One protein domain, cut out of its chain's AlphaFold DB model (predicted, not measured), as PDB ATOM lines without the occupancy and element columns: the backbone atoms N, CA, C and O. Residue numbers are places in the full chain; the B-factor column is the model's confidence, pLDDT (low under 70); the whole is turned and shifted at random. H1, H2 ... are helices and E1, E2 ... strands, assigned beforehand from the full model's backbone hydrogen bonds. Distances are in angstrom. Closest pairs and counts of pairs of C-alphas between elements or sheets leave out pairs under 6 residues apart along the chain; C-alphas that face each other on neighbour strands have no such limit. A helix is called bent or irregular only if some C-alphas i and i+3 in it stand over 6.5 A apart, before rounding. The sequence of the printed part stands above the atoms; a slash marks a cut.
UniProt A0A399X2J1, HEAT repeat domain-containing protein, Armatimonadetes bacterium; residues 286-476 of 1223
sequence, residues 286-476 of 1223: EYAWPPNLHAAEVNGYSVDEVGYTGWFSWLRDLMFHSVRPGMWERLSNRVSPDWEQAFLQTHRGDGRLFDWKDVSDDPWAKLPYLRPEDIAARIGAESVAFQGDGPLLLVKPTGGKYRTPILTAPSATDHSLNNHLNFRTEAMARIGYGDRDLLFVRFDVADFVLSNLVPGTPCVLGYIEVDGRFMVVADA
ATOM      1  N   GLU A 286      69.361 136.021  99.376       57.19
ATOM      2  CA  GLU A 286      69.729 136.734  98.144       57.19
ATOM      3  C   GLU A 286      71.130 137.363  98.177       57.19
ATOM      4  O   GLU A 286      71.668 137.647  97.109       57.19
ATOM      5  N   TYR A 287      71.726 137.614  99.353       54.81
ATOM      6  CA  TYR A 287      72.825 138.588  99.450       54.81
ATOM      7  C   TYR A 287      73.990 138.225 100.371       54.81
ATOM      8  O   TYR A 287      74.923 139.003 100.415       54.81
ATOM      9  N   ALA A 288      73.994 137.125 101.127       63.50
ATOM     10  CA  ALA A 288      75.180 136.727 101.899       63.50
ATOM     11  C   ALA A 288      75.115 135.236 102.244       63.50
ATOM     12  O   ALA A 288      74.595 134.845 103.289       63.50
ATOM     13  N   TRP A 289      75.627 134.400 101.342       63.81
ATOM     14  CA  TRP A 289      75.788 132.972 101.610       63.81
ATOM     15  C   TRP A 289      76.960 132.763 102.571       63.81
ATOM     16  O   TRP A 289      77.919 133.518 102.472       63.81
ATOM     17  N   PRO A 290      76.914 131.808 103.514       67.38
ATOM     18  CA  PRO A 290      78.098 131.367 104.245       67.38
ATOM     19  C   PRO A 290      79.003 130.514 103.339       67.38
ATOM     20  O   PRO A 290      78.528 130.018 102.314       67.38
ATOM     21  N   PRO A 291      80.285 130.325 103.711       72.12
ATOM     22  CA  PRO A 291      81.225 129.475 102.990       72.12
ATOM     23  C   PRO A 291      80.633 128.137 102.544       72.12
ATOM     24  O   PRO A 291      80.383 127.279 103.380       72.12
ATOM     25  N   ASN A 292      80.404 127.982 101.234       78.12
ATOM     26  CA  ASN A 292      79.721 126.817 100.671       78.12
ATOM     27  C   ASN A 292      80.621 125.584 100.759       78.12
ATOM     28  O   ASN A 292      81.673 125.521 100.113       78.12
ATOM     29  N   LEU A 293      80.191 124.573 101.505       79.75
ATOM     30  CA  LEU A 293      80.961 123.351 101.667       79.75
ATOM     31  C   LEU A 293      81.204 122.604 100.344       79.75
ATOM     32  O   LEU A 293      82.231 121.950 100.212       79.75
ATOM     33  N   HIS A 294      80.354 122.778  99.325       82.81
ATOM     34  CA  HIS A 294      80.530 122.215  97.977       82.81
ATOM     35  C   HIS A 294      81.437 123.023  97.053       82.81
ATOM     36  O   HIS A 294      81.671 122.626  95.913       82.81
ATOM     37  N   ALA A 295      81.998 124.130  97.533       81.69
ATOM     38  CA  ALA A 295      82.846 125.012  96.745       81.69
ATOM     39  C   ALA A 295      84.347 124.665  96.826       81.69
ATOM     40  O   ALA A 295      85.181 125.512  96.503       81.69
ATOM     41  N   ALA A 296      84.713 123.443  97.234       81.75
ATOM     42  CA  ALA A 296      86.107 123.007  97.353       81.75
ATOM     43  C   ALA A 296      86.913 123.309  96.069       81.75
ATOM     44  O   ALA A 296      87.918 124.019  96.110       81.75
ATOM     45  N   GLU A 297      86.417 122.884  94.903       81.50
ATOM     46  CA  GLU A 297      87.122 123.037  93.621       81.50
ATOM     47  C   GLU A 297      87.344 124.499  93.213       81.50
ATOM     48  O   GLU A 297      88.439 124.865  92.771       81.50
ATOM     49  N   VAL A 298      86.333 125.356  93.396       85.62
ATOM     50  CA  VAL A 298      86.425 126.789  93.063       85.62
ATOM     51  C   VAL A 298      87.281 127.568  94.063       85.62
ATOM     52  O   VAL A 298      87.857 128.589  93.697       85.62
ATOM     53  N   ASN A 299      87.433 127.056  95.291       86.38
ATOM     54  CA  ASN A 299      88.399 127.538  96.282       86.38
ATOM     55  C   ASN A 299      89.779 126.865  96.130       86.38
ATOM     56  O   ASN A 299      90.655 127.009  96.987       86.38
ATOM     57  N   GLY A 300      89.995 126.167  95.012       82.88
ATOM     58  CA  GLY A 300      91.286 125.631  94.616       82.88
ATOM     59  C   GLY A 300      91.663 124.307  95.269       82.88
ATOM     60  O   GLY A 300      92.845 124.012  95.262       82.88
ATOM     61  N   TYR A 301      90.707 123.538  95.801       80.56
ATOM     62  CA  TYR A 301      90.918 122.198  96.363       80.56
ATOM     63  C   TYR A 301      90.450 121.146  95.358       80.56
ATOM     64  O   TYR A 301      89.252 121.044  95.104       80.56
ATOM     65  N   SER A 302      91.361 120.377  94.753       60.44
ATOM     66  CA  SER A 302      90.966 119.466  93.659       60.44
ATOM     67  C   SER A 302      91.207 117.977  93.887       60.44
ATOM     68  O   SER A 302      90.280 117.225  93.631       60.44
ATOM     69  N   VAL A 303      92.359 117.527  94.405       53.38
ATOM     70  CA  VAL A 303      92.593 116.162  94.945       53.38
ATOM     71  C   VAL A 303      93.917 116.173  95.738       53.38
ATOM     72  O   VAL A 303      94.860 116.819  95.294       53.38
ATOM     73  N   ASP A 304      94.007 115.469  96.874       51.66
ATOM     74  CA  ASP A 304      95.242 115.215  97.658       51.66
ATOM     75  C   ASP A 304      96.092 116.436  98.067       51.66
ATOM     76  O   ASP A 304      97.314 116.364  98.224       51.66
ATOM     77  N   GLU A 305      95.451 117.578  98.304       49.47
ATOM     78  CA  GLU A 305      96.113 118.770  98.832       49.47
ATOM     79  C   GLU A 305      96.194 118.678 100.359       49.47
ATOM     80  O   GLU A 305      95.210 118.352 101.015       49.47
ATOM     81  N   VAL A 306      97.357 118.967 100.956       48.06
ATOM     82  CA  VAL A 306      97.574 118.898 102.419       48.06
ATOM     83  C   VAL A 306      97.479 117.474 103.001       48.06
ATOM     84  O   VAL A 306      97.373 117.323 104.210       48.06
ATOM     85  N   GLY A 307      97.545 116.407 102.196       46.31
ATOM     86  CA  GLY A 307      97.585 115.026 102.705       46.31
ATOM     87  C   GLY A 307      96.241 114.418 103.117       46.31
ATOM     88  O   GLY A 307      96.235 113.362 103.757       46.31
ATOM     89  N   TYR A 308      95.130 115.054 102.744       53.22
ATOM     90  CA  TYR A 308      93.777 114.496 102.806       53.22
ATOM     91  C   TYR A 308      93.143 114.460 101.408       53.22
ATOM     92  O   TYR A 308      93.666 115.090 100.493       53.22
ATOM     93  N   THR A 309      91.988 113.800 101.247       59.28
ATOM     94  CA  THR A 309      91.122 114.044 100.078       59.28
ATOM     95  C   THR A 309      90.861 115.557  99.975       59.28
ATOM     96  O   THR A 309      90.718 116.232 100.997       59.28
ATOM     97  N   GLY A 310      90.836 116.133  98.762       63.41
ATOM     98  CA  GLY A 310      90.752 117.599  98.584       63.41
ATOM     99  C   GLY A 310      89.562 118.235  99.320       63.41
ATOM    100  O   GLY A 310      89.662 119.332  99.865       63.41
ATOM    101  N   TRP A 311      88.474 117.480  99.429       68.19
ATOM    102  CA  TRP A 311      87.276 117.809 100.189       68.19
ATOM    103  C   TRP A 311      87.476 117.885 101.706       68.19
ATOM    104  O   TRP A 311      86.991 118.812 102.353       68.19
ATOM    105  N   PHE A 312      88.224 116.958 102.290       74.44
ATOM    106  CA  PHE A 312      88.476 116.945 103.726       74.44
ATOM    107  C   PHE A 312      89.424 118.076 104.156       74.44
ATOM    108  O   PHE A 312      89.247 118.665 105.223       74.44
ATOM    109  N   SER A 313      90.385 118.440 103.298       78.06
ATOM    110  CA  SER A 313      91.223 119.635 103.484       78.06
ATOM    111  C   SER A 313      90.401 120.920 103.443       78.06
ATOM    112  O   SER A 313      90.615 121.810 104.267       78.06
ATOM    113  N   TRP A 314      89.433 120.994 102.526       84.31
ATOM    114  CA  TRP A 314      88.475 122.093 102.486       84.31
ATOM    115  C   TRP A 314      87.665 122.166 103.782       84.31
ATOM    116  O   TRP A 314      87.670 123.212 104.422       84.31
ATOM    117  N   LEU A 315      87.068 121.057 104.235       82.75
ATOM    118  CA  LEU A 315      86.303 121.008 105.489       82.75
ATOM    119  C   LEU A 315      87.131 121.447 106.704       82.75
ATOM    120  O   LEU A 315      86.627 122.199 107.537       82.75
ATOM    121  N   ARG A 316      88.405 121.045 106.795       86.88
ATOM    122  CA  ARG A 316      89.324 121.505 107.849       86.88
ATOM    123  C   ARG A 316      89.428 123.030 107.882       86.88
ATOM    124  O   ARG A 316      89.205 123.626 108.935       86.88
ATOM    125  N   ASP A 317      89.780 123.651 106.756       86.25
ATOM    126  CA  ASP A 317      89.999 125.105 106.677       86.25
ATOM    127  C   ASP A 317      88.692 125.871 106.874       86.25
ATOM    128  O   ASP A 317      88.625 126.855 107.614       86.25
ATOM    129  N   LEU A 318      87.625 125.358 106.270       86.31
ATOM    130  CA  LEU A 318      86.281 125.880 106.393       86.31
ATOM    131  C   LEU A 318      85.828 125.925 107.853       86.31
ATOM    132  O   LEU A 318      85.428 126.981 108.344       86.31
ATOM    133  N   MET A 319      85.934 124.802 108.567       87.19
ATOM    134  CA  MET A 319      85.554 124.688 109.975       87.19
ATOM    135  C   MET A 319      86.440 125.547 110.868       87.19
ATOM    136  O   MET A 319      85.915 126.245 111.735       87.19
ATOM    137  N   PHE A 320      87.750 125.555 110.627       85.94
ATOM    138  CA  PHE A 320      88.692 126.343 111.414       85.94
ATOM    139  C   PHE A 320      88.368 127.839 111.377       85.94
ATOM    140  O   PHE A 320      88.362 128.508 112.414       85.94
ATOM    141  N   HIS A 321      88.061 128.370 110.195       80.38
ATOM    142  CA  HIS A 321      87.816 129.799 110.044       80.38
ATOM    143  C   HIS A 321      86.362 130.202 110.262       80.38
ATOM    144  O   HIS A 321      86.121 131.357 110.626       80.38
ATOM    145  N   SER A 322      85.417 129.280 110.082       79.56
ATOM    146  CA  SER A 322      83.993 129.558 110.261       79.56
ATOM    147  C   SER A 322      83.553 129.319 111.704       79.56
ATOM    148  O   SER A 322      82.926 130.182 112.307       79.56
ATOM    149  N   VAL A 323      83.908 128.189 112.312       83.00
ATOM    150  CA  VAL A 323      83.394 127.784 113.629       83.00
ATOM    151  C   VAL A 323      84.303 128.302 114.743       83.00
ATOM    152  O   VAL A 323      85.073 127.574 115.371       83.00
ATOM    153  N   ARG A 324      84.226 129.614 114.968       83.06
ATOM    154  CA  ARG A 324      85.054 130.328 115.944       83.06
ATOM    155  C   ARG A 324      84.356 130.489 117.300       83.06
ATOM    156  O   ARG A 324      83.137 130.362 117.390       83.06
ATOM    157  N   PRO A 325      85.101 130.800 118.377       81.31
ATOM    158  CA  PRO A 325      84.538 130.864 119.727       81.31
ATOM    159  C   PRO A 325      83.416 131.893 119.884       81.31
ATOM    160  O   PRO A 325      82.411 131.571 120.511       81.31
ATOM    161  N   GLY A 326      83.567 133.092 119.304       78.81
ATOM    162  CA  GLY A 326      82.548 134.144 119.373       78.81
ATOM    163  C   GLY A 326      81.295 133.787 118.572       78.81
ATOM    164  O   GLY A 326      80.178 134.009 119.038       78.81
ATOM    165  N   MET A 327      81.476 133.143 117.414       79.25
ATOM    166  CA  MET A 327      80.378 132.575 116.628       79.25
ATOM    167  C   MET A 327      79.620 131.509 117.431       79.25
ATOM    168  O   MET A 327      78.398 131.576 117.556       79.25
ATOM    169  N   TRP A 328      80.328 130.561 118.048       77.06
ATOM    170  CA  TRP A 328      79.678 129.485 118.793       77.06
ATOM    171  C   TRP A 328      79.020 129.962 120.090       77.06
ATOM    172  O   TRP A 328      77.962 129.459 120.449       77.06
ATOM    173  N   GLU A 329      79.599 130.946 120.785       73.81
ATOM    174  CA  GLU A 329      78.962 131.602 121.937       73.81
ATOM    175  C   GLU A 329      77.638 132.262 121.532       73.81
ATOM    176  O   GLU A 329      76.643 132.169 122.253       73.81
ATOM    177  N   ARG A 330      77.587 132.883 120.347       71.81
ATOM    178  CA  ARG A 330      76.330 133.391 119.798       71.81
ATOM    179  C   ARG A 330      75.346 132.244 119.601       71.81
ATOM    180  O   ARG A 330      74.248 132.328 120.132       71.81
ATOM    181  N   LEU A 331      75.754 131.168 118.925       67.94
ATOM    182  CA  LEU A 331      74.887 130.021 118.646       67.94
ATOM    183  C   LEU A 331      74.395 129.287 119.895       67.94
ATOM    184  O   LEU A 331      73.263 128.815 119.900       67.94
ATOM    185  N   SER A 332      75.217 129.152 120.938       62.25
ATOM    186  CA  SER A 332      74.905 128.364 122.140       62.25
ATOM    187  C   SER A 332      73.875 129.034 123.054       62.25
ATOM    188  O   SER A 332      73.210 128.353 123.840       62.25
ATOM    189  N   ASN A 333      73.679 130.347 122.919       59.38
ATOM    190  CA  ASN A 333      72.640 131.094 123.613       59.38
ATOM    191  C   ASN A 333      71.265 130.732 123.034       59.38
ATOM    192  O   ASN A 333      70.797 131.384 122.116       59.38
ATOM    193  N   ARG A 334      70.621 129.694 123.592       53.34
ATOM    194  CA  ARG A 334      69.361 129.011 123.187       53.34
ATOM    195  C   ARG A 334      68.102 129.880 122.969       53.34
ATOM    196  O   ARG A 334      66.998 129.353 122.868       53.34
ATOM    197  N   VAL A 335      68.237 131.195 122.915       53.22
ATOM    198  CA  VAL A 335      67.181 132.142 122.569       53.22
ATOM    199  C   VAL A 335      67.292 132.428 121.074       53.22
ATOM    200  O   VAL A 335      68.386 132.699 120.586       53.22
ATOM    201  N   SER A 336      66.180 132.384 120.329       51.75
ATOM    202  CA  SER A 336      66.186 132.839 118.934       51.75
ATOM    203  C   SER A 336      66.772 134.259 118.884       51.75
ATOM    204  O   SER A 336      66.204 135.151 119.527       51.75
ATOM    205  N   PRO A 337      67.894 134.487 118.180       52.06
ATOM    206  CA  PRO A 337      68.569 135.777 118.215       52.06
ATOM    207  C   PRO A 337      67.633 136.872 117.693       52.06
ATOM    208  O   PRO A 337      66.703 136.605 116.925       52.06
ATOM    209  N   ASP A 338      67.863 138.111 118.132       56.34
ATOM    210  CA  ASP A 338      67.162 139.268 117.582       56.34
ATOM    211  C   ASP A 338      67.548 139.406 116.107       56.34
ATOM    212  O   ASP A 338      68.619 139.893 115.736       56.34
ATOM    213  N   TRP A 339      66.645 138.902 115.277       53.78
ATOM    214  CA  TRP A 339      66.797 138.773 113.846       53.78
ATOM    215  C   TRP A 339      67.038 140.095 113.132       53.78
ATOM    216  O   TRP A 339      67.747 140.128 112.127       53.78
ATOM    217  N   GLU A 340      66.448 141.171 113.643       50.91
ATOM    218  CA  GLU A 340      66.604 142.508 113.092       50.91
ATOM    219  C   GLU A 340      67.912 143.129 113.562       50.91
ATOM    220  O   GLU A 340      68.600 143.708 112.738       50.91
ATOM    221  N   GLN A 341      68.340 142.934 114.813       55.00
ATOM    222  CA  GLN A 341      69.672 143.382 115.246       55.00
ATOM    223  C   GLN A 341      70.812 142.640 114.538       55.00
ATOM    224  O   GLN A 341      71.763 143.282 114.095       55.00
ATOM    225  N   ALA A 342      70.719 141.317 114.379       53.59
ATOM    226  CA  ALA A 342      71.713 140.534 113.641       53.59
ATOM    227  C   ALA A 342      71.760 140.933 112.152       53.59
ATOM    228  O   ALA A 342      72.834 141.049 111.573       53.59
ATOM    229  N   PHE A 343      70.603 141.233 111.553       53.56
ATOM    230  CA  PHE A 343      70.506 141.733 110.180       53.56
ATOM    231  C   PHE A 343      70.993 143.186 110.018       53.56
ATOM    232  O   PHE A 343      71.675 143.517 109.052       53.56
ATOM    233  N   LEU A 344      70.682 144.072 110.970       55.12
ATOM    234  CA  LEU A 344      71.180 145.452 110.998       55.12
ATOM    235  C   LEU A 344      72.703 145.502 111.190       55.12
ATOM    236  O   LEU A 344      73.329 146.464 110.755       55.12
ATOM    237  N   GLN A 345      73.300 144.474 111.803       52.62
ATOM    238  CA  GLN A 345      74.754 144.285 111.828       52.62
ATOM    239  C   GLN A 345      75.308 143.864 110.456       52.62
ATOM    240  O   GLN A 345      76.408 144.281 110.102       52.62
ATOM    241  N   THR A 346      74.554 143.087 109.667       58.19
ATOM    242  CA  THR A 346      75.032 142.504 108.405       58.19
ATOM    243  C   THR A 346      74.730 143.318 107.144       58.19
ATOM    244  O   THR A 346      75.178 142.904 106.073       58.19
ATOM    245  N   HIS A 347      74.081 144.496 107.203       62.22
ATOM    246  CA  HIS A 347      73.836 145.322 106.003       62.22
ATOM    247  C   HIS A 347      74.268 146.800 106.050       62.22
ATOM    248  O   HIS A 347      73.951 147.562 106.959       62.22
ATOM    249  N   ARG A 348      74.897 147.172 104.918       59.75
ATOM    250  CA  ARG A 348      75.554 148.424 104.499       59.75
ATOM    251  C   ARG A 348      76.777 148.801 105.321       59.75
ATOM    252  O   ARG A 348      76.683 149.520 106.310       59.75
ATOM    253  N   GLY A 349      77.941 148.408 104.798       64.56
ATOM    254  CA  GLY A 349      79.191 149.064 105.146       64.56
ATOM    255  C   GLY A 349      79.028 150.574 104.970       64.56
ATOM    256  O   GLY A 349      78.852 151.076 103.864       64.56
ATOM    257  N   ASP A 350      79.087 151.305 106.073       73.81
ATOM    258  CA  ASP A 350      79.104 152.770 106.129       73.81
ATOM    259  C   ASP A 350      80.476 153.346 105.713       73.81
ATOM    260  O   ASP A 350      80.754 154.534 105.879       73.81
ATOM    261  N   GLY A 351      81.351 152.490 105.175       82.25
ATOM    262  CA  GLY A 351      82.741 152.786 104.859       82.25
ATOM    263  C   GLY A 351      83.673 152.740 106.072       82.25
ATOM    264  O   GLY A 351      84.853 153.080 105.921       82.25
ATOM    265  N   ARG A 352      83.183 152.342 107.256       89.19
ATOM    266  CA  ARG A 352      84.013 152.117 108.441       89.19
ATOM    267  C   ARG A 352      84.995 150.981 108.193       89.19
ATOM    268  O   ARG A 352      84.657 149.948 107.629       89.19
ATOM    269  N   LEU A 353      86.217 151.188 108.677       92.81
ATOM    270  CA  LEU A 353      87.249 150.165 108.713       92.81
ATOM    271  C   LEU A 353      87.329 149.551 110.110       92.81
ATOM    272  O   LEU A 353      87.197 150.250 111.121       92.81
ATOM    273  N   PHE A 354      87.581 148.252 110.148       92.69
ATOM    274  CA  PHE A 354      87.698 147.440 111.349       92.69
ATOM    275  C   PHE A 354      89.144 146.959 111.515       92.69
ATOM    276  O   PHE A 354      89.865 146.749 110.535       92.69
ATOM    277  N   ASP A 355      89.591 146.816 112.761       92.56
ATOM    278  CA  ASP A 355      90.822 146.088 113.069       92.56
ATOM    279  C   ASP A 355      90.480 144.594 113.093       92.56
ATOM    280  O   ASP A 355      89.513 144.194 113.744       92.56
ATOM    281  N   TRP A 356      91.249 143.771 112.373       92.19
ATOM    282  CA  TRP A 356      90.978 142.336 112.275       92.19
ATOM    283  C   TRP A 356      90.909 141.675 113.652       92.19
ATOM    284  O   TRP A 356      90.037 140.846 113.885       92.19
ATOM    285  N   LYS A 357      91.757 142.089 114.600       90.94
ATOM    286  CA  LYS A 357      91.789 141.499 115.949       90.94
ATOM    287  C   LYS A 357      90.476 141.675 116.729       90.94
ATOM    288  O   LYS A 357      90.229 140.911 117.655       90.94
ATOM    289  N   ASP A 358      89.676 142.685 116.381       90.44
ATOM    290  CA  ASP A 358      88.429 143.025 117.073       90.44
ATOM    291  C   ASP A 358      87.222 142.276 116.477       90.44
ATOM    292  O   ASP A 358      86.150 142.223 117.088       90.44
ATOM    293  N   VAL A 359      87.388 141.711 115.275       89.06
ATOM    294  CA  VAL A 359      86.320 141.046 114.516       89.06
ATOM    295  C   VAL A 359      86.594 139.568 114.244       89.06
ATOM    296  O   VAL A 359      85.661 138.830 113.954       89.06
ATOM    297  N   SER A 360      87.845 139.114 114.341       88.88
ATOM    298  CA  SER A 360      88.271 137.798 113.860       88.88
ATOM    299  C   SER A 360      87.703 136.614 114.632       88.88
ATOM    300  O   SER A 360      87.751 135.510 114.120       88.88
ATOM    301  N   ASP A 361      87.166 136.770 115.835       86.69
ATOM    302  CA  ASP A 361      86.520 135.698 116.607       86.69
ATOM    303  C   ASP A 361      85.074 135.398 116.166       86.69
ATOM    304  O   ASP A 361      84.532 134.361 116.553       86.69
ATOM    305  N   ASP A 362      84.465 136.284 115.370       84.38
ATOM    306  CA  ASP A 362      83.145 136.122 114.739       84.38
ATOM    307  C   ASP A 362      83.009 137.086 113.533       84.38
ATOM    308  O   ASP A 362      82.185 138.010 113.555       84.38
ATOM    309  N   PRO A 363      83.861 136.952 112.494       83.19
ATOM    310  CA  PRO A 363      83.984 137.969 111.447       83.19
ATOM    311  C   PRO A 363      82.686 138.132 110.660       83.19
ATOM    312  O   PRO A 363      82.358 139.235 110.237       83.19
ATOM    313  N   TRP A 364      81.908 137.061 110.542       78.44
ATOM    314  CA  TRP A 364      80.679 137.002 109.760       78.44
ATOM    315  C   TRP A 364      79.543 137.845 110.345       78.44
ATOM    316  O   TRP A 364      78.711 138.342 109.599       78.44
ATOM    317  N   ALA A 365      79.500 138.027 111.667       76.69
ATOM    318  CA  ALA A 365      78.518 138.914 112.292       76.69
ATOM    319  C   ALA A 365      79.083 140.299 112.614       76.69
ATOM    320  O   ALA A 365      78.319 141.230 112.869       76.69
ATOM    321  N   LYS A 366      80.410 140.441 112.679       82.81
ATOM    322  CA  LYS A 366      81.066 141.694 113.076       82.81
ATOM    323  C   LYS A 366      81.483 142.566 111.891       82.81
ATOM    324  O   LYS A 366      81.775 143.743 112.097       82.81
ATOM    325  N   LEU A 367      81.520 142.012 110.681       84.88
ATOM    326  CA  LEU A 367      81.834 142.730 109.448       84.88
ATOM    327  C   LEU A 367      80.591 142.898 108.568       84.88
ATOM    328  O   LEU A 367      79.734 142.018 108.549       84.88
ATOM    329  N   PRO A 368      80.494 143.994 107.797       86.06
ATOM    330  CA  PRO A 368      79.433 144.145 106.813       86.06
ATOM    331  C   PRO A 368      79.692 143.269 105.576       86.06
ATOM    332  O   PRO A 368      80.833 143.154 105.117       86.06
ATOM    333  N   TYR A 369      78.624 142.722 104.987       85.88
ATOM    334  CA  TYR A 369      78.672 142.166 103.634       85.88
ATOM    335  C   TYR A 369      78.773 143.297 102.600       85.88
ATOM    336  O   TYR A 369      78.060 144.304 102.694       85.88
ATOM    337  N   LEU A 370      79.652 143.138 101.612       88.25
ATOM    338  CA  LEU A 370      79.910 144.116 100.558       88.25
ATOM    339  C   LEU A 370      79.309 143.662  99.233       88.25
ATOM    340  O   LEU A 370      79.552 142.546  98.782       88.25
ATOM    341  N   ARG A 371      78.601 144.568  98.558       87.06
ATOM    342  CA  ARG A 371      78.105 144.348  97.196       87.06
ATOM    343  C   ARG A 371      79.061 144.945  96.160       87.06
ATOM    344  O   ARG A 371      79.844 145.844  96.493       87.06
ATOM    345  N   PRO A 372      78.972 144.527  94.884       91.25
ATOM    346  CA  PRO A 372      79.779 145.115  93.819       91.25
ATOM    347  C   PRO A 372      79.656 146.646  93.728       91.25
ATOM    348  O   PRO A 372      80.643 147.319  93.432       91.25
ATOM    349  N   GLU A 373      78.492 147.225  94.054       90.19
ATOM    350  CA  GLU A 373      78.309 148.684  94.064       90.19
ATOM    351  C   GLU A 373      79.055 149.366  95.216       90.19
ATOM    352  O   GLU A 373      79.575 150.468  95.041       90.19
ATOM    353  N   ASP A 374      79.132 148.716  96.381       89.94
ATOM    354  CA  ASP A 374      79.849 149.244  97.545       89.94
ATOM    355  C   ASP A 374      81.363 149.290  97.242       89.94
ATOM    356  O   ASP A 374      82.047 150.269  97.556       89.94
ATOM    357  N   ILE A 375      81.869 148.277  96.525       93.81
ATOM    358  CA  ILE A 375      83.247 148.227  96.015       93.81
ATOM    359  C   ILE A 375      83.471 149.303  94.949       93.81
ATOM    360  O   ILE A 375      84.440 150.059  95.047       93.81
ATOM    361  N   ALA A 376      82.583 149.402  93.953       94.94
ATOM    362  CA  ALA A 376      82.689 150.385  92.876       94.94
ATOM    363  C   ALA A 376      82.733 151.817  93.427       94.94
ATOM    364  O   ALA A 376      83.631 152.590  93.086       94.94
ATOM    365  N   ALA A 377      81.830 152.136  94.359       92.88
ATOM    366  CA  ALA A 377      81.798 153.419  95.044       92.88
ATOM    367  C   ALA A 377      83.092 153.686  95.826       92.88
ATOM    368  O   ALA A 377      83.591 154.814  95.809       92.88
ATOM    369  N   ARG A 378      83.665 152.665  96.480       94.00
ATOM    370  CA  ARG A 378      84.896 152.820  97.264       94.00
ATOM    371  C   ARG A 378      86.102 153.185  96.402       94.00
ATOM    372  O   ARG A 378      86.871 154.060  96.793       94.00
ATOM    373  N   ILE A 379      86.254 152.538  95.249       95.19
ATOM    374  CA  ILE A 379      87.415 152.727  94.363       95.19
ATOM    375  C   ILE A 379      87.195 153.797  93.282       95.19
ATOM    376  O   ILE A 379      88.110 154.080  92.507       95.19
ATOM    377  N   GLY A 380      86.006 154.407  93.225       94.50
ATOM    378  CA  GLY A 380      85.649 155.405  92.214       94.50
ATOM    379  C   GLY A 380      85.444 154.817  90.813       94.50
ATOM    380  O   GLY A 380      85.723 155.497  89.824       94.50
ATOM    381  N   ALA A 381      84.999 153.562  90.733       95.62
ATOM    382  CA  ALA A 381      84.576 152.918  89.493       95.62
ATOM    383  C   ALA A 381      83.112 153.262  89.175       95.62
ATOM    384  O   ALA A 381      82.315 153.531  90.073       95.62
ATOM    385  N   GLU A 382      82.738 153.200  87.898       96.38
ATOM    386  CA  GLU A 382      81.335 153.269  87.469       96.38
ATOM    387  C   GLU A 382      80.579 151.995  87.869       96.38
ATOM    388  O   GLU A 382      79.421 152.049  88.279       96.38
ATOM    389  N   SER A 383      81.251 150.847  87.774       96.31
ATOM    390  CA  SER A 383      80.756 149.543  88.209       96.31
ATOM    391  C   SER A 383      81.919 148.586  88.469       96.31
ATOM    392  O   SER A 383      83.039 148.809  88.004       96.31
ATOM    393  N   VAL A 384      81.662 147.507  89.207       96.25
ATOM    394  CA  VAL A 384      82.586 146.379  89.370       96.25
ATOM    395  C   VAL A 384      81.831 145.107  89.024       96.25
ATOM    396  O   VAL A 384      80.734 144.887  89.524       96.25
ATOM    397  N   ALA A 385      82.411 144.283  88.159       95.88
ATOM    398  CA  ALA A 385      81.921 142.945  87.856       95.88
ATOM    399  C   ALA A 385      82.928 141.899  88.342       95.88
ATOM    400  O   ALA A 385      84.119 142.183  88.455       95.88
ATOM    401  N   PHE A 386      82.461 140.678  88.576       94.81
ATOM    402  CA  PHE A 386      83.320 139.538  88.872       94.81
ATOM    403  C   PHE A 386      83.191 138.500  87.761       94.81
ATOM    404  O   PHE A 386      82.109 138.304  87.212       94.81
ATOM    405  N   GLN A 387      84.304 137.863  87.405       94.38
ATOM    406  CA  GLN A 387      84.325 136.767  86.442       94.38
ATOM    407  C   GLN A 387      85.076 135.581  87.048       94.38
ATOM    408  O   GLN A 387      86.297 135.651  87.201       94.38
ATOM    409  N   GLY A 388      84.346 134.514  87.377       90.00
ATOM    410  CA  GLY A 388      84.910 133.234  87.804       90.00
ATOM    411  C   GLY A 388      85.163 132.279  86.631       90.00
ATOM    412  O   GLY A 388      84.390 132.249  85.677       90.00
ATOM    413  N   ASP A 389      86.237 131.492  86.713       87.25
ATOM    414  CA  ASP A 389      86.533 130.364  85.815       87.25
ATOM    415  C   ASP A 389      87.322 129.292  86.587       87.25
ATOM    416  O   ASP A 389      88.502 129.471  86.897       87.25
ATOM    417  N   GLY A 390      86.658 128.204  86.991       86.75
ATOM    418  CA  GLY A 390      87.255 127.185  87.864       86.75
ATOM    419  C   GLY A 390      87.815 127.795  89.166       86.75
ATOM    420  O   GLY A 390      87.061 128.424  89.901       86.75
ATOM    421  N   PRO A 391      89.112 127.657  89.493       89.12
ATOM    422  CA  PRO A 391      89.724 128.287  90.671       89.12
ATOM    423  C   PRO A 391      90.081 129.774  90.477       89.12
ATOM    424  O   PRO A 391      90.618 130.395  91.392       89.12
ATOM    425  N   LEU A 392      89.868 130.338  89.285       93.25
ATOM    426  CA  LEU A 392      90.247 131.709  88.951       93.25
ATOM    427  C   LEU A 392      89.092 132.666  89.234       93.25
ATOM    428  O   LEU A 392      87.935 132.364  88.931       93.25
ATOM    429  N   LEU A 393      89.419 133.844  89.749       95.31
ATOM    430  CA  LEU A 393      88.489 134.947  89.936       95.31
ATOM    431  C   LEU A 393      89.134 136.249  89.469       95.31
ATOM    432  O   LEU A 393      90.242 136.586  89.871       95.31
ATOM    433  N   LEU A 394      88.423 137.009  88.641       95.81
ATOM    434  CA  LEU A 394      88.861 138.326  88.189       95.81
ATOM    435  C   LEU A 394      87.889 139.413  88.654       95.81
ATOM    436  O   LEU A 394      86.696 139.348  88.351       95.81
ATOM    437  N   VAL A 395      88.411 140.447  89.321       96.62
ATOM    438  CA  VAL A 395      87.659 141.645  89.720       96.62
ATOM    439  C   VAL A 395      87.783 142.703  88.623       96.62
ATOM    440  O   VAL A 395      88.863 143.233  88.380       96.62
ATOM    441  N   LYS A 396      86.685 143.018  87.935       95.00
ATOM    442  CA  LYS A 396      86.644 143.888  86.751       95.00
ATOM    443  C   LYS A 396      85.998 145.242  87.052       95.00
ATOM    444  O   LYS A 396      84.789 145.393  86.854       95.00
ATOM    445  N   PRO A 397      86.764 146.246  87.507       95.75
ATOM    446  CA  PRO A 397      86.254 147.604  87.588       95.75
ATOM    447  C   PRO A 397      86.088 148.225  86.191       95.75
ATOM    448  O   PRO A 397      86.960 148.092  85.332       95.75
ATOM    449  N   THR A 398      84.987 148.944  85.980       94.44
ATOM    450  CA  THR A 398      84.733 149.760  84.784       94.44
ATOM    451  C   THR A 398      84.888 151.236  85.131       94.44
ATOM    452  O   THR A 398      84.315 151.711  86.111       94.44
ATOM    453  N   GLY A 399      85.670 151.974  84.341       90.00
ATOM    454  CA  GLY A 399      86.045 153.354  84.666       90.00
ATOM    455  C   GLY A 399      87.022 153.441  85.849       90.00
ATOM    456  O   GLY A 399      87.513 152.428  86.341       90.00
ATOM    457  N   GLY A 400      87.326 154.660  86.301       88.56
ATOM    458  CA  GLY A 400      88.288 154.918  87.386       88.56
ATOM    459  C   GLY A 400      89.759 154.985  86.938       88.56
ATOM    460  O   GLY A 400      90.087 154.832  85.762       88.56
ATOM    461  N   LYS A 401      90.661 155.287  87.882       90.44
ATOM    462  CA  LYS A 401      92.120 155.334  87.666       90.44
ATOM    463  C   LYS A 401      92.823 154.510  88.739       90.44
ATOM    464  O   LYS A 401      92.735 154.849  89.920       90.44
ATOM    465  N   TYR A 402      93.562 153.494  88.310       92.44
ATOM    466  CA  TYR A 402      94.213 152.532  89.198       92.44
ATOM    467  C   TYR A 402      95.734 152.590  89.049       92.44
ATOM    468  O   TYR A 402      96.244 152.830  87.956       92.44
ATOM    469  N   ARG A 403      96.450 152.421  90.166       88.81
ATOM    470  CA  ARG A 403      97.919 152.342  90.207       88.81
ATOM    471  C   ARG A 403      98.411 150.941  89.858       88.81
ATOM    472  O   ARG A 403      99.440 150.811  89.211       88.81
ATOM    473  N   THR A 404      97.672 149.914  90.274       85.06
ATOM    474  CA  THR A 404      97.993 148.526  89.936       85.06
ATOM    475  C   THR A 404      97.480 148.182  88.538       85.06
ATOM    476  O   THR A 404      96.426 148.690  88.141       85.06
ATOM    477  N   PRO A 405      98.174 147.303  87.796       81.25
ATOM    478  CA  PRO A 405      97.667 146.768  86.536       81.25
ATOM    479  C   PRO A 405      96.281 146.138  86.715       81.25
ATOM    480  O   PRO A 405      96.039 145.439  87.699       81.25
ATOM    481  N   ILE A 406      95.378 146.392  85.764       89.00
ATOM    482  CA  ILE A 406      94.036 145.800  85.729       89.00
ATOM    483  C   ILE A 406      93.966 144.857  84.532       89.00
ATOM    484  O   ILE A 406      93.932 145.294  83.381       89.00
ATOM    485  N   LEU A 407      93.949 143.558  84.810       88.56
ATOM    486  CA  LEU A 407      93.755 142.516  83.817       88.56
ATOM    487  C   LEU A 407      92.324 142.521  83.280       88.56
ATOM    488  O   LEU A 407      91.352 142.761  84.001       88.56
ATOM    489  N   THR A 408      92.204 142.205  81.992       85.81
ATOM    490  CA  THR A 408      90.935 142.184  81.250       85.81
ATOM    491  C   THR A 408      90.303 140.790  81.165       85.81
ATOM    492  O   THR A 408      89.101 140.685  80.897       85.81
ATOM    493  N   ALA A 409      91.069 139.725  81.420       82.75
ATOM    494  CA  ALA A 409      90.620 138.330  81.409       82.75
ATOM    495  C   ALA A 409      91.373 137.486  82.463       82.75
ATOM    496  O   ALA A 409      92.532 137.804  82.743       82.75
ATOM    497  N   PRO A 410      90.740 136.446  83.050       85.25
ATOM    498  CA  PRO A 410      91.409 135.534  83.980       85.25
ATOM    499  C   PRO A 410      92.621 134.847  83.340       85.25
ATOM    500  O   PRO A 410      92.648 134.628  82.124       85.25
ATOM    501  N   SER A 411      93.631 134.505  84.142       82.75
ATOM    502  CA  SER A 411      94.878 133.927  83.636       82.75
ATOM    503  C   SER A 411      95.478 132.940  84.633       82.75
ATOM    504  O   SER A 411      96.049 133.338  85.639       82.75
ATOM    505  N   ALA A 412      95.426 131.643  84.320       80.56
ATOM    506  CA  ALA A 412      96.008 130.600  85.172       80.56
ATOM    507  C   ALA A 412      97.538 130.707  85.333       80.56
ATOM    508  O   ALA A 412      98.091 130.170  86.289       80.56
ATOM    509  N   THR A 413      98.208 131.378  84.392       80.50
ATOM    510  CA  THR A 413      99.670 131.551  84.351       80.50
ATOM    511  C   THR A 413     100.132 132.898  84.895       80.50
ATOM    512  O   THR A 413     101.330 133.172  84.882       80.50
ATOM    513  N   ASP A 414      99.203 133.777  85.278       84.56
ATOM    514  CA  ASP A 414      99.584 134.992  85.986       84.56
ATOM    515  C   ASP A 414      99.711 134.683  87.478       84.56
ATOM    516  O   ASP A 414      98.874 133.987  88.051       84.56
ATOM    517  N   HIS A 415     100.797 135.175  88.068       86.31
ATOM    518  CA  HIS A 415     101.125 135.013  89.485       86.31
ATOM    519  C   HIS A 415     101.391 136.366  90.163       86.31
ATOM    520  O   HIS A 415     101.969 136.432  91.255       86.31
ATOM    521  N   SER A 416     101.075 137.460  89.465       87.00
ATOM    522  CA  SER A 416     101.313 138.836  89.892       87.00
ATOM    523  C   SER A 416     100.200 139.309  90.819       87.00
ATOM    524  O   SER A 416      99.027 139.094  90.547       87.00
ATOM    525  N   LEU A 417     100.551 140.061  91.856       91.19
ATOM    526  CA  LEU A 417      99.572 140.666  92.749       91.19
ATOM    527  C   LEU A 417      98.825 141.820  92.053       91.19
ATOM    528  O   LEU A 417      99.307 142.954  92.006       91.19
ATOM    529  N   ASN A 418      97.645 141.526  91.508       92.75
ATOM    530  CA  ASN A 418      96.784 142.463  90.779       92.75
ATOM    531  C   ASN A 418      95.292 142.131  91.000       92.75
ATOM    532  O   ASN A 418      94.950 141.481  91.978       92.75
ATOM    533  N   ASN A 419      94.376 142.590  90.141       94.88
ATOM    534  CA  ASN A 419      92.926 142.381  90.286       94.88
ATOM    535  C   ASN A 419      92.432 140.935  90.035       94.88
ATOM    536  O   ASN A 419      91.220 140.704  90.030       94.88
ATOM    537  N   HIS A 420      93.334 139.989  89.792       94.50
ATOM    538  CA  HIS A 420      93.078 138.564  89.617       94.50
ATOM    539  C   HIS A 420      93.478 137.772  90.868       94.50
ATOM    540  O   HIS A 420      94.429 138.134  91.554       94.50
ATOM    541  N   LEU A 421      92.738 136.702  91.155       94.81
ATOM    542  CA  LEU A 421      93.003 135.764  92.239       94.81
ATOM    543  C   LEU A 421      92.818 134.326  91.743       94.81
ATOM    544  O   LEU A 421      91.703 133.897  91.441       94.81
ATOM    545  N   ASN A 422      93.905 133.565  91.705       93.69
ATOM    546  CA  ASN A 422      93.907 132.122  91.522       93.69
ATOM    547  C   ASN A 422      93.908 131.424  92.884       93.69
ATOM    548  O   ASN A 422      94.939 131.315  93.545       93.69
ATOM    549  N   PHE A 423      92.770 130.866  93.288       92.06
ATOM    550  CA  PHE A 423      92.600 130.264  94.612       92.06
ATOM    551  C   PHE A 423      93.515 129.055  94.881       92.06
ATOM    552  O   PHE A 423      93.665 128.658  96.033       92.06
ATOM    553  N   ARG A 424      94.157 128.479  93.853       87.38
ATOM    554  CA  ARG A 424      95.154 127.407  94.021       87.38
ATOM    555  C   ARG A 424      96.536 127.923  94.409       87.38
ATOM    556  O   ARG A 424      97.283 127.218  95.080       87.38
ATOM    557  N   THR A 425      96.911 129.111  93.940       89.25
ATOM    558  CA  THR A 425      98.308 129.574  93.959       89.25
ATOM    559  C   THR A 425      98.498 130.953  94.577       89.25
ATOM    560  O   THR A 425      99.636 131.356  94.790       89.25
ATOM    561  N   GLU A 426      97.422 131.669  94.873       93.94
ATOM    562  CA  GLU A 426      97.420 133.036  95.392       93.94
ATOM    563  C   GLU A 426      96.489 133.128  96.598       93.94
ATOM    564  O   GLU A 426      95.495 132.407  96.674       93.94
ATOM    565  N   ALA A 427      96.804 134.015  97.535       94.81
ATOM    566  CA  ALA A 427      96.002 134.315  98.712       94.81
ATOM    567  C   ALA A 427      95.195 135.606  98.578       94.81
ATOM    568  O   ALA A 427      94.243 135.788  99.342       94.81
ATOM    569  N   MET A 428      95.568 136.524  97.681       96.25
ATOM    570  CA  MET A 428      94.839 137.782  97.541       96.25
ATOM    571  C   MET A 428      94.946 138.448  96.164       96.25
ATOM    572  O   MET A 428      95.986 138.401  95.520       96.25
ATOM    573  N   ALA A 429      93.890 139.169  95.779       96.44
ATOM    574  CA  ALA A 429      93.930 140.164  94.702       96.44
ATOM    575  C   ALA A 429      94.091 141.586  95.270       96.44
ATOM    576  O   ALA A 429      93.697 141.858  96.404       96.44
ATOM    577  N   ARG A 430      94.616 142.515  94.466       95.44
ATOM    578  CA  ARG A 430      94.891 143.922  94.791       95.44
ATOM    579  C   ARG A 430      94.408 144.882  93.699       95.44
ATOM    580  O   ARG A 430      94.739 144.731  92.526       95.44
ATOM    581  N   ILE A 431      93.723 145.949  94.112       95.69
ATOM    582  CA  ILE A 431      93.405 147.126  93.292       95.69
ATOM    583  C   ILE A 431      93.933 148.378  94.001       95.69
ATOM    584  O   ILE A 431      93.359 148.842  94.985       95.69
ATOM    585  N   GLY A 432      95.021 148.956  93.496       94.25
ATOM    586  CA  GLY A 432      95.544 150.234  93.975       94.25
ATOM    587  C   GLY A 432      94.751 151.406  93.400       94.25
ATOM    588  O   GLY A 432      94.717 151.581  92.185       94.25
ATOM    589  N   TYR A 433      94.151 152.246  94.244       94.31
ATOM    590  CA  TYR A 433      93.354 153.416  93.845       94.31
ATOM    591  C   TYR A 433      93.723 154.637  94.708       94.31
ATOM    592  O   TYR A 433      93.935 154.518  95.912       94.31
ATOM    593  N   GLY A 434      93.890 155.823  94.113       91.69
ATOM    594  CA  GLY A 434      94.295 157.028  94.862       91.69
ATOM    595  C   GLY A 434      95.654 156.889  95.573       91.69
ATOM    596  O   GLY A 434      96.672 156.755  94.898       91.69
ATOM    597  N   ASP A 435      95.662 156.896  96.912       91.56
ATOM    598  CA  ASP A 435      96.793 156.586  97.814       91.56
ATOM    599  C   ASP A 435      96.574 155.294  98.638       91.56
ATOM    600  O   ASP A 435      97.282 155.047  99.615       91.56
ATOM    601  N   ARG A 436      95.565 154.490  98.278       94.44
ATOM    602  CA  ARG A 436      95.130 153.284  98.998       94.44
ATOM    603  C   ARG A 436      95.140 152.047  98.110       94.44
ATOM    604  O   ARG A 436      95.312 152.146  96.893       94.44
ATOM    605  N   ASP A 437      94.948 150.894  98.728       94.94
ATOM    606  CA  ASP A 437      94.915 149.584  98.101       94.94
ATOM    607  C   ASP A 437      93.739 148.791  98.658       94.94
ATOM    608  O   ASP A 437      93.631 148.595  99.872       94.94
ATOM    609  N   LEU A 438      92.863 148.350  97.757       96.94
ATOM    610  CA  LEU A 438      91.794 147.420  98.070       96.94
ATOM    611  C   LEU A 438      92.299 145.995  97.838       96.94
ATOM    612  O   LEU A 438      92.764 145.687  96.741       96.94
ATOM    613  N   LEU A 439      92.219 145.141  98.853       97.56
ATOM    614  CA  LEU A 439      92.662 143.753  98.810       97.56
ATOM    615  C   LEU A 439      91.476 142.811  98.981       97.56
ATOM    616  O   LEU A 439      90.667 143.006  99.886       97.56
ATOM    617  N   PHE A 440      91.420 141.769  98.162       97.38
ATOM    618  CA  PHE A 440      90.475 140.663  98.293       97.38
ATOM    619  C   PHE A 440      91.247 139.457  98.800       97.38
ATOM    620  O   PHE A 440      91.961 138.824  98.031       97.38
ATOM    621  N   VAL A 441      91.159 139.188 100.097       96.06
ATOM    622  CA  VAL A 441      91.969 138.174 100.775       96.06
ATOM    623  C   VAL A 441      91.143 136.911 100.945       96.06
ATOM    624  O   VAL A 441      90.039 136.975 101.490       96.06
ATOM    625  N   ARG A 442      91.671 135.758 100.526       93.69
ATOM    626  CA  ARG A 442      91.035 134.468 100.797       93.69
ATOM    627  C   ARG A 442      90.835 134.276 102.295       93.69
ATOM    628  O   ARG A 442      91.718 134.563 103.105       93.69
ATOM    629  N   PHE A 443      89.670 133.765 102.662       89.12
ATOM    630  CA  PHE A 443      89.304 133.632 104.068       89.12
ATOM    631  C   PHE A 443      90.222 132.667 104.850       89.12
ATOM    632  O   PHE A 443      90.485 132.919 106.025       89.12
ATOM    633  N   ASP A 444      90.760 131.624 104.205       87.88
ATOM    634  CA  ASP A 444      91.582 130.572 104.830       87.88
ATOM    635  C   ASP A 444      93.002 131.023 105.229       87.88
ATOM    636  O   ASP A 444      93.751 130.320 105.901       87.88
ATOM    637  N   VAL A 445      93.387 132.232 104.832       91.50
ATOM    638  CA  VAL A 445      94.668 132.862 105.187       91.50
ATOM    639  C   VAL A 445      94.484 134.283 105.724       91.50
ATOM    640  O   VAL A 445      95.463 134.981 106.008       91.50
ATOM    641  N   ALA A 446      93.232 134.706 105.933       91.88
ATOM    642  CA  ALA A 446      92.883 136.051 106.379       91.88
ATOM    643  C   ALA A 446      93.523 136.405 107.730       91.88
ATOM    644  O   ALA A 446      94.023 137.518 107.888       91.88
ATOM    645  N   ASP A 447      93.597 135.459 108.674       91.19
ATOM    646  CA  ASP A 447      94.230 135.699 109.978       91.19
ATOM    647  C   ASP A 447      95.699 136.101 109.851       91.19
ATOM    648  O   ASP A 447      96.138 137.051 110.505       91.19
ATOM    649  N   PHE A 448      96.449 135.416 108.987       92.44
ATOM    650  CA  PHE A 448      97.853 135.724 108.747       92.44
ATOM    651  C   PHE A 448      98.004 137.044 107.985       92.44
ATOM    652  O   PHE A 448      98.749 137.924 108.416       92.44
ATOM    653  N   VAL A 449      97.286 137.202 106.872       93.88
ATOM    654  CA  VAL A 449      97.415 138.368 105.989       93.88
ATOM    655  C   VAL A 449      97.007 139.651 106.714       93.88
ATOM    656  O   VAL A 449      97.794 140.595 106.796       93.88
ATOM    657  N   LEU A 450      95.806 139.688 107.297       93.38
ATOM    658  CA  LEU A 450      95.234 140.909 107.867       93.38
ATOM    659  C   LEU A 450      95.953 141.342 109.153       93.38
ATOM    660  O   LEU A 450      96.137 142.539 109.374       93.38
ATOM    661  N   SER A 451      96.466 140.397 109.951       90.81
ATOM    662  CA  SER A 451      97.272 140.702 111.151       90.81
ATOM    663  C   SER A 451      98.672 141.250 110.836       90.81
ATOM    664  O   SER A 451      99.348 141.803 111.715       90.81
ATOM    665  N   ASN A 452      99.136 141.082 109.595       90.00
ATOM    666  CA  ASN A 452     100.474 141.475 109.154       90.00
ATOM    667  C   ASN A 452     100.472 142.546 108.055       90.00
ATOM    668  O   ASN A 452     101.548 142.952 107.622       90.00
ATOM    669  N   LEU A 453      99.306 143.040 107.629       88.88
ATOM    670  CA  LEU A 453      99.207 144.044 106.572       88.88
ATOM    671  C   LEU A 453      99.609 145.449 107.062       88.88
ATOM    672  O   LEU A 453     100.632 145.984 106.643       88.88
ATOM    673  N   VAL A 454      98.830 146.037 107.980       83.44
ATOM    674  CA  VAL A 454      99.132 147.327 108.635       83.44
ATOM    675  C   VAL A 454      98.805 147.212 110.129       83.44
ATOM    676  O   VAL A 454      97.704 147.561 110.560       83.44
ATOM    677  N   PRO A 455      99.726 146.671 110.942       72.31
ATOM    678  CA  PRO A 455      99.432 146.286 112.318       72.31
ATOM    679  C   PRO A 455      98.908 147.453 113.160       72.31
ATOM    680  O   PRO A 455      99.477 148.544 113.152       72.31
ATOM    681  N   GLY A 456      97.819 147.218 113.896       72.56
ATOM    682  CA  GLY A 456      97.202 148.219 114.773       72.56
ATOM    683  C   GLY A 456      96.464 149.352 114.052       72.56
ATOM    684  O   GLY A 456      96.043 150.302 114.710       72.56
ATOM    685  N   THR A 457      96.300 149.273 112.727       84.44
ATOM    686  CA  THR A 457      95.487 150.216 111.949       84.44
ATOM    687  C   THR A 457      94.249 149.502 111.409       84.44
ATOM    688  O   THR A 457      94.405 148.525 110.676       84.44
ATOM    689  N   PRO A 458      93.026 149.984 111.705       89.44
ATOM    690  CA  PRO A 458      91.814 149.450 111.099       89.44
ATOM    691  C   PRO A 458      91.891 149.517 109.572       89.44
ATOM    692  O   PRO A 458      92.057 150.595 108.995       89.44
ATOM    693  N   CYS A 459      91.792 148.362 108.926       93.56
ATOM    694  CA  CYS A 459      91.928 148.228 107.478       93.56
ATOM    695  C   CYS A 459      90.912 147.265 106.866       93.56
ATOM    696  O   CYS A 459      90.818 147.210 105.652       93.56
ATOM    697  N   VAL A 460      90.132 146.526 107.650       94.88
ATOM    698  CA  VAL A 460      89.144 145.584 107.114       94.88
ATOM    699  C   VAL A 460      87.867 146.344 106.783       94.88
ATOM    700  O   VAL A 460      87.334 147.032 107.645       94.88
ATOM    701  N   LEU A 461      87.395 146.257 105.543       94.19
ATOM    702  CA  LEU A 461      86.193 146.951 105.076       94.19
ATOM    703  C   LEU A 461      84.933 146.102 105.281       94.19
ATOM    704  O   LEU A 461      83.887 146.632 105.636       94.19
ATOM    705  N   GLY A 462      85.037 144.795 105.047       92.06
ATOM    706  CA  GLY A 462      83.912 143.869 105.077       92.06
ATOM    707  C   GLY A 462      84.289 142.517 104.483       92.06
ATOM    708  O   GLY A 462      85.473 142.204 104.354       92.06
ATOM    709  N   TYR A 463      83.295 141.729 104.090       90.44
ATOM    710  CA  TYR A 463      83.493 140.477 103.356       90.44
ATOM    711  C   TYR A 463      82.591 140.415 102.122       90.44
ATOM    712  O   TYR A 463      81.612 141.152 102.024       90.44
ATOM    713  N   ILE A 464      82.940 139.555 101.169       89.19
ATOM    714  CA  ILE A 464      82.153 139.305  99.960       89.19
ATOM    715  C   ILE A 464      82.201 137.820  99.591       89.19
ATOM    716  O   ILE A 464      83.185 137.124  99.857       89.19
ATOM    717  N   GLU A 465      81.124 137.365  98.964       87.31
ATOM    718  CA  GLU A 465      80.957 136.034  98.393       87.31
ATOM    719  C   GLU A 465      80.664 136.177  96.898       87.31
ATOM    720  O   GLU A 465      79.847 137.018  96.519       87.31
ATOM    721  N   VAL A 466      81.366 135.407  96.062       87.38
ATOM    722  CA  VAL A 466      81.155 135.376  94.608       87.38
ATOM    723  C   VAL A 466      81.302 133.949  94.080       87.38
ATOM    724  O   VAL A 466      82.409 133.400  94.068       87.38
ATOM    725  N   ASP A 467      80.214 133.375  93.564       85.56
ATOM    726  CA  ASP A 467      80.184 132.050  92.925       85.56
ATOM    727  C   ASP A 467      80.849 130.950  93.792       85.56
ATOM    728  O   ASP A 467      81.674 130.166  93.319       85.56
ATOM    729  N   GLY A 468      80.552 130.933  95.092       83.69
ATOM    730  CA  GLY A 468      81.107 130.022  96.097       83.69
ATOM    731  C   GLY A 468      82.467 130.431  96.673       83.69
ATOM    732  O   GLY A 468      83.034 129.683  97.475       83.69
ATOM    733  N   ARG A 469      83.026 131.587  96.286       88.38
ATOM    734  CA  ARG A 469      84.350 132.056  96.732       88.38
ATOM    735  C   ARG A 469      84.237 133.146  97.782       88.38
ATOM    736  O   ARG A 469      83.647 134.198  97.545       88.38
ATOM    737  N   PHE A 470      84.885 132.907  98.913       87.00
ATOM    738  CA  PHE A 470      84.768 133.730 100.110       87.00
ATOM    739  C   PHE A 470      86.018 134.553 100.351       87.00
ATOM    740  O   PHE A 470      87.123 134.015 100.452       87.00
ATOM    741  N   MET A 471      85.845 135.869 100.467       92.56
ATOM    742  CA  MET A 471      86.963 136.788 100.645       92.56
ATOM    743  C   MET A 471      86.654 137.852 101.691       92.56
ATOM    744  O   MET A 471      85.571 138.437 101.721       92.56
ATOM    745  N   VAL A 472      87.652 138.152 102.516       93.94
ATOM    746  CA  VAL A 472      87.651 139.337 103.372       93.94
ATOM    747  C   VAL A 472      88.255 140.486 102.574       93.94
ATOM    748  O   VAL A 472      89.332 140.353 101.990       93.94
ATOM    749  N   VAL A 473      87.563 141.620 102.537       95.81
ATOM    750  CA  VAL A 473      88.000 142.795 101.785       95.81
ATOM    751  C   VAL A 473      88.671 143.771 102.737       95.81
ATOM    752  O   VAL A 473      88.063 144.236 103.703       95.81
ATOM    753  N   ALA A 474      89.926 144.103 102.454       96.81
ATOM    754  CA  ALA A 474      90.680 145.109 103.184       96.81
ATOM    755  C   ALA A 474      90.925 146.345 102.319       96.81
ATOM    756  O   ALA A 474      91.046 146.271 101.103       96.81
ATOM    757  N   ASP A 475      91.017 147.494 102.965       95.69
ATOM    758  CA  ASP A 475      91.327 148.778 102.377       95.69
ATOM    759  C   ASP A 475      92.404 149.470 103.213       95.69
ATOM    760  O   ASP A 475      92.142 150.047 104.275       95.69
ATOM    761  N   ALA A 476      93.635 149.429 102.719       93.94
ATOM    762  CA  ALA A 476      94.816 149.855 103.451       93.94
ATOM    763  C   ALA A 476      95.603 150.930 102.695       93.94
ATOM    764  O   ALA A 476      95.530 151.056 101.477       93.94
TER     765      ALA A 476
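What this domain is: This is residues 286 to 476 of the 1223 residues of the protein "HEAT repeat domain-containing protein" of Armatimonadetes bacterium (UniProt A0A399X2J1). Two small antiparallel sheets stand partly face to face as a sandwich, the four-stranded sheet E4 E5 E7 E6, strongly twisted, and the three-stranded sheet E1 E2 E3; H6 caps one end between them, and H7 covers the opposite face of the four-stranded sheet. Helices H1 to H5 make a loose arc at the side of this sandwich, from which residues 331 to 341 stick out. The printed part has 191 residues with seven named helices and seven named strands, in the order H1 H2 H3 H4 H5 H6 E1 E2 E3 E4 E5 H7 E6 E7, of mixed class. It is compact, with a radius of gyration of the C-alphas of 16.5 A and spans of 49 by 42 by 34 A.

How they stand to each other: After residues 286 to 309, which hold no named element, H1 (residues 310 to 322) touches H7 (443 to 453) with residues 317 to 321 alone, the closest C-alphas being those of Asp 317 and Asp 444, 6.0 A apart, at a steep tilt of 52 degrees, the same way. H2 (325 to 332) meets H1 only through their link and is close but not clearly touching to H5 (363 to 366), closest C-alphas Met 327 and Ala 365 at 7.9 A. H3 (339 to 346) touches H5, closest C-alphas Thr 346 and Ala 365 at 6.3 A. H4 (356 to 359) touches H7, closest C-alphas Trp 356 and Leu 450 at 6.3 A. H4 and H5 each only graze the sheet of E4 (428 to 433), E5 (436 to 442), E7 (469 to 476) and E6 (460 to 466). H6 (372 to 379) is on the sheet of E1 (383 to 389), E2 (392 to 398) and E3 (420 to 422) at a height over the sheet of 7.7 A, over E1, across the strands at 67 degrees on the local plane; its closest C-alpha pair with E1 is Ala 376 and Ser 383, 5.1 A. It is also on the four-stranded sheet, on the opposite face from H7. H7 has a height over that sheet of 8.6 A, over E5 and E7, along the strands at 6 degrees to E5 on the local plane. E1 E2 E3 is a meander, each strand the antiparallel neighbour of the one before, with N 387 and O 394 at 3.0 A and N 421 and O 393 at 2.8 A. In the other sheet N 431 and O 438 are 2.8 A apart, N 474 and O 439 2.9 A, and N 464 and O 471 2.9 A, within hydrogen-bond range. E5, H7 and E6 form a split strand-helix-strand unit, two same-way strands with E7 between them, its crossover right-handed. Every O i to N i+4 pair is within range in H1, H2, H3 and H6, and 5 of 7 in H7; H4 and H5 are too short for one.

Where its parts are: H1 begins at C-alpha 310 (90.752, 117.599, 98.584) and is 18.0 A from first to last C-alpha. H7, 14.6 A, is irregular, with C-alphas 444 and 447 7.7 A apart. E1 spans 20.2 A, E2 and E5 19.3 A each, E6 18.0 A, and E7 21.7 A, ending at C-alpha 476 (94.816, 149.855, 103.451).

The domain as a whole: The C-alphas of Val 335 and Thr 413, the two farthest apart, are 50.2 A apart. The printed part has no cut. The link E2 to E3, 21 residues, is long. In this predicted model the mean pLDDT of the printed part is 82.9; residues 286 to 290, 302 to 311 and 331 to 349 are under 70.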